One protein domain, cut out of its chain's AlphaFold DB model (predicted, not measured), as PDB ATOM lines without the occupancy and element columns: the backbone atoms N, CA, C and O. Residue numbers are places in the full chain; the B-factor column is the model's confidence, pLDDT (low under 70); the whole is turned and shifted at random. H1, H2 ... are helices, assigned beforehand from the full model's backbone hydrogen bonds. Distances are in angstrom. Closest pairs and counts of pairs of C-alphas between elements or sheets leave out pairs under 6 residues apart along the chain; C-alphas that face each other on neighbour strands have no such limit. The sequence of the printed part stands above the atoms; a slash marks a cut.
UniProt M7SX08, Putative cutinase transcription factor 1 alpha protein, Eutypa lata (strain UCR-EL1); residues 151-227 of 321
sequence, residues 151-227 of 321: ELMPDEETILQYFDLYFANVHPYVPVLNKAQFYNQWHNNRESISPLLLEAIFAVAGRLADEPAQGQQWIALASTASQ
ATOM      1  N   GLU A 151      15.523  35.402 -47.122       60.56
ATOM      2  CA  GLU A 151      15.939  36.611 -47.842       60.56
ATOM      3  C   GLU A 151      17.459  36.877 -47.773       60.56
ATOM      4  O   GLU A 151      17.969  37.669 -48.556       60.56
ATOM      5  N   LEU A 152      18.177  36.214 -46.858       65.62
ATOM      6  CA  LEU A 152      19.640  36.255 -46.713       65.62
ATOM      7  C   LEU A 152      20.319  34.938 -47.123       65.62
ATOM      8  O   LEU A 152      21.541  34.844 -47.067       65.62
ATOM      9  N   MET A 153      19.569  33.899 -47.501       78.38
ATOM     10  CA  MET A 153      20.177  32.671 -48.019       78.38
ATOM     11  C   MET A 153      20.692  32.935 -49.445       78.38
ATOM     12  O   MET A 153      19.908  33.433 -50.255       78.38
ATOM     13  N   PRO A 154      21.958  32.609 -49.781       81.25
ATOM     14  CA  PRO A 154      22.447  32.792 -51.141       81.25
ATOM     15  C   PRO A 154      21.720  31.855 -52.112       81.25
ATOM     16  O   PRO A 154      21.046  30.900 -51.708       81.25
ATOM     17  N   ASP A 155      21.871  32.116 -53.405       86.88
ATOM     18  CA  ASP A 155      21.421  31.200 -54.448       86.88
ATOM     19  C   ASP A 155      22.196  29.865 -54.411       86.88
ATOM     20  O   ASP A 155      23.209  29.707 -53.723       86.88
ATOM     21  N   GLU A 156      21.702  28.865 -55.140       88.62
ATOM     22  CA  GLU A 156      22.267  27.515 -55.100       88.62
ATOM     23  C   GLU A 156      23.666  27.411 -55.735       88.62
ATOM     24  O   GLU A 156      24.464  26.589 -55.286       88.62
ATOM     25  N   GLU A 157      24.009  28.269 -56.701       90.38
ATOM     26  CA  GLU A 157      25.337  28.300 -57.329       90.38
ATOM     27  C   GLU A 157      26.371  28.895 -56.358       90.38
ATOM     28  O   GLU A 157      27.392  28.261 -56.078       90.38
ATOM     29  N   THR A 158      26.049  30.028 -55.724       89.12
ATOM     30  CA  THR A 158      26.861  30.633 -54.652       89.12
ATOM     31  C   THR A 158      27.032  29.689 -53.457       89.12
ATOM     32  O   THR A 158      28.131  29.578 -52.911       89.12
ATOM     33  N   ILE A 159      25.987  28.955 -53.053       91.12
ATOM     34  CA  ILE A 159      26.095  27.973 -51.961       91.12
ATOM     35  C   ILE A 159      27.052  26.827 -52.320       91.12
ATOM     36  O   ILE A 159      27.890  26.458 -51.494       91.12
ATOM     37  N   LEU A 160      26.964  26.273 -53.533       93.12
ATOM     38  CA  LEU A 160      27.869  25.206 -53.975       93.12
ATOM     39  C   LEU A 160      29.320  25.709 -54.067       93.12
ATOM     40  O   LEU A 160      30.224  25.034 -53.572       93.12
ATOM     41  N   GLN A 161      29.537  26.928 -54.571       91.81
ATOM     42  CA  GLN A 161      30.845  27.588 -54.561       91.81
ATOM     43  C   GLN A 161      31.386  27.786 -53.130       91.81
ATOM     44  O   GLN A 161      32.578  27.598 -52.881       91.81
ATOM     45  N   TYR A 162      30.528  28.119 -52.162       91.88
ATOM     46  CA  TYR A 162      30.912  28.226 -50.751       91.88
ATOM     47  C   TYR A 162      31.253  26.870 -50.117       91.88
ATOM     48  O   TYR A 162      32.177  26.790 -49.304       91.88
ATOM     49  N   PHE A 163      30.575  25.792 -50.511       94.12
ATOM     50  CA  PHE A 163      30.956  24.440 -50.102       94.12
ATOM     51  C   PHE A 163      32.314  24.046 -50.685       94.12
ATOM     52  O   PHE A 163      33.173  23.576 -49.940       94.12
ATOM     53  N   ASP A 164      32.559  24.298 -51.971       93.50
ATOM     54  CA  ASP A 164      33.845  23.986 -52.599       93.50
ATOM     55  C   ASP A 164      34.996  24.810 -51.997       93.50
ATOM     56  O   ASP A 164      36.044  24.241 -51.683       93.50
ATOM     57  N   LEU A 165      34.794  26.103 -51.698       92.38
ATOM     58  CA  LEU A 165      35.766  26.915 -50.950       92.38
ATOM     59  C   LEU A 165      36.070  26.334 -49.560       92.38
ATOM     60  O   LEU A 165      37.239  26.274 -49.170       92.38
ATOM     61  N   TYR A 166      35.056  25.874 -48.822       93.06
ATOM     62  CA  TYR A 166      35.244  25.229 -47.520       93.06
ATOM     63  C   TYR A 166      35.990  23.889 -47.638       93.06
ATOM     64  O   TYR A 166      36.966  23.655 -46.918       93.06
ATOM     65  N   PHE A 167      35.584  23.015 -48.561       92.69
ATOM     66  CA  PHE A 167      36.199  21.697 -48.726       92.69
ATOM     67  C   PHE A 167      37.607  21.752 -49.340       92.69
ATOM     68  O   PHE A 167      38.397  20.848 -49.082       92.69
ATOM     69  N   ALA A 168      37.950  22.802 -50.091       92.50
ATOM     70  CA  ALA A 168      39.303  23.016 -50.604       92.50
ATOM     71  C   ALA A 168      40.253  23.646 -49.567       92.50
ATOM     72  O   ALA A 168      41.400  23.224 -49.462       92.50
ATOM     73  N   ASN A 169      39.796  24.642 -48.797       91.06
ATOM     74  CA  ASN A 169      40.688  25.479 -47.976       91.06
ATOM     75  C   ASN A 169      40.618  25.204 -46.465       91.06
ATOM     76  O   ASN A 169      41.562  25.527 -45.747       91.06
ATOM     77  N   VAL A 170      39.513  24.642 -45.962       91.69
ATOM     78  CA  VAL A 170      39.246  24.498 -44.516       91.69
ATOM     79  C   VAL A 170      39.269  23.032 -44.092       91.69
ATOM     80  O   VAL A 170      39.964  22.673 -43.142       91.69
ATOM     81  N   HIS A 171      38.556  22.172 -44.824       92.06
ATOM     82  CA  HIS A 171      38.471  20.734 -44.549       92.06
ATOM     83  C   HIS A 171      39.838  20.020 -44.438       92.06
ATOM     84  O   HIS A 171      39.958  19.197 -43.533       92.06
ATOM     85  N   PRO A 172      40.896  20.335 -45.222       91.12
ATOM     86  CA  PRO A 172      42.209  19.693 -45.059       91.12
ATOM     87  C   PRO A 172      42.847  19.873 -43.670       91.12
ATOM     88  O   PRO A 172      43.668  19.054 -43.263       91.12
ATOM     89  N   TYR A 173      42.464  20.927 -42.942       89.00
ATOM     90  CA  TYR A 173      42.963  21.239 -41.597       89.00
ATOM     91  C   TYR A 173      41.930  20.945 -40.499       89.00
ATOM     92  O   TYR A 173      42.297  20.659 -39.358       89.00
ATOM     93  N   VAL A 174      40.637  21.030 -40.832       87.69
ATOM     94  CA  VAL A 174      39.506  20.850 -39.909       87.69
ATOM     95  C   VAL A 174      38.433  19.948 -40.557       87.69
ATOM     96  O   VAL A 174      37.346  20.425 -40.896       87.69
ATOM     97  N   PRO A 175      38.698  18.639 -40.744       88.50
ATOM     98  CA  PRO A 175      37.771  17.687 -41.364       88.50
ATOM     99  C   PRO A 175      36.679  17.235 -40.383       88.50
ATOM    100  O   PRO A 175      36.536  16.060 -40.054       88.50
ATOM    101  N   VAL A 176      35.883  18.188 -39.896       85.62
ATOM    102  CA  VAL A 176      34.729  17.929 -39.012       85.62
ATOM    103  C   VAL A 176      33.480  17.462 -39.773       85.62
ATOM    104  O   VAL A 176      32.482  17.111 -39.151       85.62
ATOM    105  N   LEU A 177      33.541  17.434 -41.110       88.50
ATOM    106  CA  LEU A 177      32.495  16.951 -42.012       88.50
ATOM    107  C   LEU A 177      33.072  15.949 -43.006       88.50
ATOM    108  O   LEU A 177      34.093  16.236 -43.628       88.50
ATOM    109  N   ASN A 178      32.362  14.842 -43.231       87.38
ATOM    110  CA  ASN A 178      32.576  14.007 -44.408       87.38
ATOM    111  C   ASN A 178      31.888  14.658 -45.624       87.38
ATOM    112  O   ASN A 178      30.673  14.874 -45.615       87.38
ATOM    113  N   LYS A 179      32.663  14.964 -46.665       88.62
ATOM    114  CA  LYS A 179      32.247  15.605 -47.912       88.62
ATOM    115  C   LYS A 179      31.156  14.796 -48.607       88.62
ATOM    116  O   LYS A 179      30.074  15.323 -48.859       88.62
ATOM    117  N   ALA A 180      31.385  13.507 -48.858       87.19
ATOM    118  CA  ALA A 180      30.424  12.665 -49.576       87.19
ATOM    119  C   ALA A 180      29.053  12.589 -48.869       87.19
ATOM    120  O   ALA A 180      28.007  12.695 -49.513       87.19
ATOM    121  N   GLN A 181      29.039  12.463 -47.539       87.75
ATOM    122  CA  GLN A 181      27.819  12.493 -46.730       87.75
ATOM    123  C   GLN A 181      27.164  13.877 -46.711       87.75
ATOM    124  O   GLN A 181      25.942  13.949 -46.808       87.75
ATOM    125  N   PHE A 182      27.939  14.961 -46.631       92.19
ATOM    126  CA  PHE A 182      27.409  16.324 -46.602       92.19
ATOM    127  C   PHE A 182      26.692  16.698 -47.909       92.19
ATOM    128  O   PHE A 182      25.534  17.108 -47.863       92.19
ATOM    129  N   TYR A 183      27.301  16.469 -49.082       91.94
ATOM    130  CA  TYR A 183      26.612  16.717 -50.361       91.94
ATOM    131  C   TYR A 183      25.425  15.754 -50.556       91.94
ATOM    132  O   TYR A 183      24.414  16.145 -51.135       91.94
ATOM    133  N   ASN A 184      25.477  14.518 -50.045       91.56
ATOM    134  CA  ASN A 184      24.322  13.612 -50.079       91.56
ATOM    135  C   ASN A 184      23.154  14.146 -49.220       91.56
ATOM    136  O   ASN A 184      22.020  14.225 -49.697       91.56
ATOM    137  N   GLN A 185      23.433  14.591 -47.991       92.62
ATOM    138  CA  GLN A 185      22.450  15.250 -47.123       92.62
ATOM    139  C   GLN A 185      21.903  16.533 -47.760       92.62
ATOM    140  O   GLN A 185      20.699  16.760 -47.687       92.62
ATOM    141  N   TRP A 186      22.738  17.328 -48.436       92.94
ATOM    142  CA  TRP A 186      22.313  18.564 -49.100       92.94
ATOM    143  C   TRP A 186      21.210  18.326 -50.135       92.94
ATOM    144  O   TRP A 186      20.172  18.983 -50.091       92.94
ATOM    145  N   HIS A 187      21.408  17.350 -51.025       91.31
ATOM    146  CA  HIS A 187      20.459  17.064 -52.102       91.31
ATOM    147  C   HIS A 187      19.237  16.257 -51.632       91.31
ATOM    148  O   HIS A 187      18.137  16.475 -52.134       91.31
ATOM    149  N   ASN A 188      19.405  15.327 -50.681       93.81
ATOM    150  CA  ASN A 188      18.353  14.363 -50.320       93.81
ATOM    151  C   ASN A 188      17.638  14.648 -48.986       93.81
ATOM    152  O   ASN A 188      16.556  14.108 -48.759       93.81
ATOM    153  N   ASN A 189      18.223  15.442 -48.080       91.38
ATOM    154  CA  ASN A 189      17.668  15.700 -46.744       91.38
ATOM    155  C   ASN A 189      18.197  17.016 -46.122       91.38
ATOM    156  O   ASN A 189      18.708  17.022 -44.999       91.38
ATOM    157  N   ARG A 190      18.091  18.136 -46.850       87.38
ATOM    158  CA  ARG A 190      18.634  19.457 -46.459       87.38
ATOM    159  C   ARG A 190      18.206  19.915 -45.058       87.38
ATOM    160  O   ARG A 190      19.016  20.475 -44.330       87.38
ATOM    161  N   GLU A 191      16.973  19.597 -44.655       85.00
ATOM    162  CA  GLU A 191      16.404  19.896 -43.325       85.00
ATOM    163  C   GLU A 191      17.089  19.143 -42.162       85.00
ATOM    164  O   GLU A 191      16.889  19.495 -41.001       85.00
ATOM    165  N   SER A 192      17.892  18.108 -42.443       86.81
ATOM    166  CA  SER A 192      18.703  17.411 -41.428       86.81
ATOM    167  C   SER A 192      20.056  18.072 -41.143       86.81
ATOM    168  O   SER A 192      20.690  17.749 -40.138       86.81
ATOM    169  N   ILE A 193      20.498  19.009 -41.989       88.62
ATOM    170  CA  ILE A 193      21.747  19.745 -41.785       88.62
ATOM    171  C   ILE A 193      21.494  20.871 -40.777       88.62
ATOM    172  O   ILE A 193      20.589  21.687 -40.944       88.62
ATOM    173  N   SER A 194      22.319  20.935 -39.729       85.19
ATOM    174  CA  SER A 194      22.222  21.984 -38.708       85.19
ATOM    175  C   SER A 194      22.358  23.383 -39.335       85.19
ATOM    176  O   SER A 194      23.375  23.650 -39.980       85.19
ATOM    177  N   PRO A 195      21.413  24.317 -39.112       82.38
ATOM    178  CA  PRO A 195      21.520  25.682 -39.628       82.38
ATOM    179  C   PRO A 195      22.792  26.410 -39.168       82.38
ATOM    180  O   PRO A 195      23.399  27.111 -39.970       82.38
ATOM    181  N   LEU A 196      23.251  26.149 -37.934       81.88
ATOM    182  CA  LEU A 196      24.529  26.648 -37.395       81.88
ATOM    183  C   LEU A 196      25.745  26.173 -38.206       81.88
ATOM    184  O   LEU A 196      26.761  26.859 -38.257       81.88
ATOM    185  N   LEU A 197      25.666  24.986 -38.814       87.12
ATOM    186  CA  LEU A 197      26.752  24.446 -39.627       87.12
ATOM    187  C   LEU A 197      26.815  25.149 -40.986       87.12
ATOM    188  O   LEU A 197      27.898  25.525 -41.417       87.12
ATOM    189  N   LEU A 198      25.663  25.364 -41.630       88.00
ATOM    190  CA  LEU A 198      25.580  26.133 -42.876       88.00
ATOM    191  C   LEU A 198      26.050  27.577 -42.656       88.00
ATOM    192  O   LEU A 198      26.890  28.066 -43.398       88.00
ATOM    193  N   GLU A 199      25.581  28.211 -41.583       82.88
ATOM    194  CA  GLU A 199      26.004  29.539 -41.126       82.88
ATOM    195  C   GLU A 199      27.526  29.624 -40.903       82.88
ATOM    196  O   GLU A 199      28.168  30.548 -41.400       82.88
ATOM    197  N   ALA A 200      28.133  28.632 -40.239       84.88
ATOM    198  CA  ALA A 200      29.583  28.567 -40.051       84.88
ATOM    199  C   ALA A 200      30.354  28.345 -41.368       84.88
ATOM    200  O   ALA A 200      31.397  28.966 -41.573       84.88
ATOM    201  N   ILE A 201      29.847  27.499 -42.275       89.62
ATOM    202  CA  ILE A 201      30.445  27.294 -43.602       89.62
ATOM    203  C   ILE A 201      30.395  28.597 -44.407       89.62
ATOM    204  O   ILE A 201      31.427  29.019 -44.919       89.62
ATOM    205  N   PHE A 202      29.246  29.277 -44.466       87.88
ATOM    206  CA  PHE A 202      29.087  30.541 -45.192       87.88
ATOM    207  C   PHE A 202      29.928  31.675 -44.580       87.88
ATOM    208  O   PHE A 202      30.513  32.462 -45.319       87.88
ATOM    209  N   ALA A 203      30.092  31.715 -43.252       83.38
ATOM    210  CA  ALA A 203      30.965  32.680 -42.575       83.38
ATOM    211  C   ALA A 203      32.455  32.507 -42.909       83.38
ATOM    212  O   ALA A 203      33.186  33.496 -42.994       83.38
ATOM    213  N   VAL A 204      32.920  31.270 -43.101       85.06
ATOM    214  CA  VAL A 204      34.315  31.006 -43.483       85.06
ATOM    215  C   VAL A 204      34.502  31.123 -44.997       85.06
ATOM    216  O   VAL A 204      35.440  31.778 -45.441       85.06
ATOM    217  N   ALA A 205      33.596  30.565 -45.801       85.62
ATOM    218  CA  ALA A 205      33.667  30.609 -47.259       85.62
ATOM    219  C   ALA A 205      33.470  32.027 -47.820       85.62
ATOM    220  O   ALA A 205      34.267  32.465 -48.641       85.62
ATOM    221  N   GLY A 206      32.505  32.796 -47.307       82.38
ATOM    222  CA  GLY A 206      32.305  34.206 -47.665       82.38
ATOM    223  C   GLY A 206      33.424  35.144 -47.189       82.38
ATOM    224  O   GLY A 206      33.462  36.302 -47.590       82.38
ATOM    225  N   ARG A 207      34.351  34.661 -46.346       81.25
ATOM    226  CA  ARG A 207      35.615  35.343 -46.015       81.25
ATOM    227  C   ARG A 207      36.781  34.917 -46.925       81.25
ATOM    228  O   ARG A 207      37.780  35.627 -46.993       81.25
ATOM    229  N   LEU A 208      36.673  33.758 -47.576       81.31
ATOM    230  CA  LEU A 208      37.642  33.237 -48.549       81.31
ATOM    231  C   LEU A 208      37.299  33.632 -49.996       81.31
ATOM    232  O   LEU A 208      38.163  33.545 -50.861       81.31
ATOM    233  N   ALA A 209      36.058  34.045 -50.255       80.06
ATOM    234  CA  ALA A 209      35.634  34.678 -51.497       80.06
ATOM    235  C   ALA A 209      36.075  36.154 -51.557       80.06
ATOM    236  O   ALA A 209      36.201  36.812 -50.525       80.06
ATOM    237  N   ASP A 210      36.235  36.687 -52.772       65.38
ATOM    238  CA  ASP A 210      36.757  38.041 -53.023       65.38
ATOM    239  C   ASP A 210      35.826  39.201 -52.588       65.38
ATOM    240  O   ASP A 210      36.218  40.364 -52.670       65.38
ATOM    241  N   GLU A 211      34.620  38.917 -52.073       63.12
ATOM    242  CA  GLU A 211      33.723  39.909 -51.450       63.12
ATOM    243  C   GLU A 211      33.686  39.778 -49.908       63.12
ATOM    244  O   GLU A 211      32.709  39.278 -49.335       63.12
ATOM    245  N   PRO A 212      34.702  40.286 -49.177       58.28
ATOM    246  CA  PRO A 212      34.773  40.158 -47.719       58.28
ATOM    247  C   PRO A 212      33.634  40.872 -46.974       58.28
ATOM    248  O   PRO A 212      33.434  40.617 -45.785       58.28
ATOM    249  N   ALA A 213      32.884  41.761 -47.633       62.16
ATOM    250  CA  ALA A 213      31.695  42.406 -47.076       62.16
ATOM    251  C   ALA A 213      30.553  41.403 -46.820       62.16
ATOM    252  O   ALA A 213      29.889  41.481 -45.785       62.16
ATOM    253  N   GLN A 214      30.353  40.415 -47.702       62.16
ATOM    254  CA  GLN A 214      29.299  39.415 -47.511       62.16
ATOM    255  C   GLN A 214      29.678  38.426 -46.395       62.16
ATOM    256  O   GLN A 214      28.858  38.122 -45.527       62.16
ATOM    257  N   GLY A 215      30.950  38.014 -46.319       60.16
ATOM    258  CA  GLY A 215      31.474  37.212 -45.205       60.16
ATOM    259  C   GLY A 215      31.291  37.857 -43.826       60.16
ATOM    260  O   GLY A 215      31.011  37.158 -42.854       60.16
ATOM    261  N   GLN A 216      31.383  39.188 -43.721       64.94
ATOM    262  CA  GLN A 216      31.169  39.905 -42.455       64.94
ATOM    263  C   GLN A 216      29.745  39.747 -41.904       64.94
ATOM    264  O   GLN A 216      29.585  39.591 -40.692       64.94
ATOM    265  N   GLN A 217      28.722  39.709 -42.764       65.75
ATOM    266  CA  GLN A 217      27.330  39.499 -42.343       65.75
ATOM    267  C   GLN A 217      27.143  38.102 -41.729       65.75
ATOM    268  O   GLN A 217      26.594  37.965 -40.634       65.75
ATOM    269  N   TRP A 218      27.692  37.069 -42.373       66.25
ATOM    270  CA  TRP A 218      27.697  35.699 -41.848       66.25
ATOM    271  C   TRP A 218      28.505  35.559 -40.551       66.25
ATOM    272  O   TRP A 218      28.075  34.869 -39.629       66.25
ATOM    273  N   ILE A 219      29.641  36.254 -40.431       67.06
ATOM    274  CA  ILE A 219      30.437  36.303 -39.192       67.06
ATOM    275  C   ILE A 219      29.659  36.986 -38.054       67.06
ATOM    276  O   ILE A 219      29.756  36.540 -36.907       67.06
ATOM    277  N   ALA A 220      28.879  38.034 -38.338       67.44
ATOM    278  CA  ALA A 220      28.032  38.700 -37.348       67.44
ATOM    279  C   ALA A 220      26.898  37.782 -36.858       67.44
ATOM    280  O   ALA A 220      26.706  37.641 -35.646       67.44
ATOM    281  N   LEU A 221      26.216  37.086 -37.777       65.94
ATOM    282  CA  LEU A 221      25.221  36.063 -37.442       65.94
ATOM    283  C   LEU A 221      25.852  34.963 -36.571       65.94
ATOM    284  O   LEU A 221      25.471  34.829 -35.408       65.94
ATOM    285  N   ALA A 222      26.928  34.315 -37.032       64.38
ATOM    286  CA  ALA A 222      27.597  33.242 -36.291       64.38
ATOM    287  C   ALA A 222      28.115  33.688 -34.903       64.38
ATOM    288  O   ALA A 222      28.092  32.921 -33.931       64.38
ATOM    289  N   SER A 223      28.559  34.945 -34.773       63.62
ATOM    290  CA  SER A 223      28.992  35.524 -33.492       63.62
ATOM    291  C   SER A 223      27.818  35.721 -32.526       63.62
ATOM    292  O   SER A 223      27.916  35.349 -31.359       63.62
ATOM    293  N   THR A 224      26.684  36.248 -32.995       60.28
ATOM    294  CA  THR A 224      25.477  36.403 -32.159       60.28
ATOM    295  C   THR A 224      24.795  35.062 -31.855       60.28
ATOM    296  O   THR A 224      24.271  34.876 -30.760       60.28
ATOM    297  N   ALA A 225      24.871  34.083 -32.761       57.19
ATOM    298  CA  ALA A 225      24.350  32.732 -32.563       57.19
ATOM    299  C   ALA A 225      25.169  31.897 -31.556       57.19
ATOM    300  O   ALA A 225      24.642  30.934 -30.988       57.19
ATOM    301  N   SER A 226      26.432  32.254 -31.309       52.16
ATOM    302  CA  SER A 226      27.303  31.601 -30.318       52.16
ATOM    303  C   SER A 226      27.361  32.343 -28.974       52.16
ATOM    304  O   SER A 226      27.481  31.696 -27.928       52.16
ATOM    305  N   GLN A 227      27.215  33.674 -28.953       46.75
ATOM    306  CA  GLN A 227      27.175  34.458 -27.715       46.75
ATOM    307  C   GLN A 227      25.956  34.104 -26.844       46.75
ATOM    308  O   GLN A 227      24.838  34.555 -27.070       46.75
TER     309      GLN A 227
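Overview. This is residues 151 to 227 of the 321 residues of the protein "Putative cutinase transcription factor 1 alpha protein" of Eutypa lata (strain UCR-EL1) (UniProt M7SX08). Picture a helical hairpin, H3 and H4, with H1 crossing H3 on the side away from H4 and H2 set beside H1 with a gap between the two. H3 is thus between H1 and H4, while H2 touches no helix and is near H1 alone. The printed part has 77 residues, with four named helices in the order H1, H2, H3, H4 and no named strand; its class is all helix. It is compact, with a radius of gyration of the C-alphas of 12.0 A, and its rounded outline spans 29 by 26 by 25 A.

Along the chain. Begin at Glu 151 and pass to C-alpha 156 at (22.267, 27.515, -55.100), where H1 begins; it holds residues 156 to 169 and measures 19.9 A from first to last C-alpha. Further on, find H2 at residues 179 to 188, 14.2 A long. H3 takes residues 195 to 208, again 19.9 A, starting from C-alpha 195 at (21.520, 25.682, -39.628). H4, the longest helix by residues, runs from residue 212 to residue 226 over 20.8 A, and its last C-alpha is at (27.303, 31.601, -30.318).

Arrangement. Start with H1 and look at Tyr 162: its C-alpha is 5.0 A from that of Ala 205, the closest pair of H1 and H3, which touch with their lines about perpendicular at 73 degrees. H1 and H2 are close but not clearly touching; their closest C-alphas, those of Phe 167 and Lys 179, are 7.3 A apart. These two helices run opposite ways at a shallow tilt of 14 degrees. H2 and H3 are apart. H3 and H4 form a helical hairpin and touch, with 27 pairs of C-alphas within 8 A; the closest are those of Gly 206 and Gly 215, 4.0 A apart. They run opposite ways at a shallow tilt of 31 degrees. H4 is apart from H1 and from H2. In the backbones of H1 and H2, every O i to N i+4 pair is within hydrogen-bond range; in H3 it is 9 of 10 and in H4 9 of 11.

Size, cuts and confidence. The two C-alphas farthest apart are those of Glu 151 and Tyr 173, at 31.7 A, and from the first printed C-alpha to the last it is 23.2 A. The printed part has no cut. The link from H3 to H4 is tight, the links from H1 to H2 and from H2 to H3 are short, and no link is long. Look in the B-factor column for the model's confidence: the mean pLDDT of the printed part is 81.4, and residues 151 to 152 and 210 to 227 are under 70. H4 has a mean pLDDT of 63.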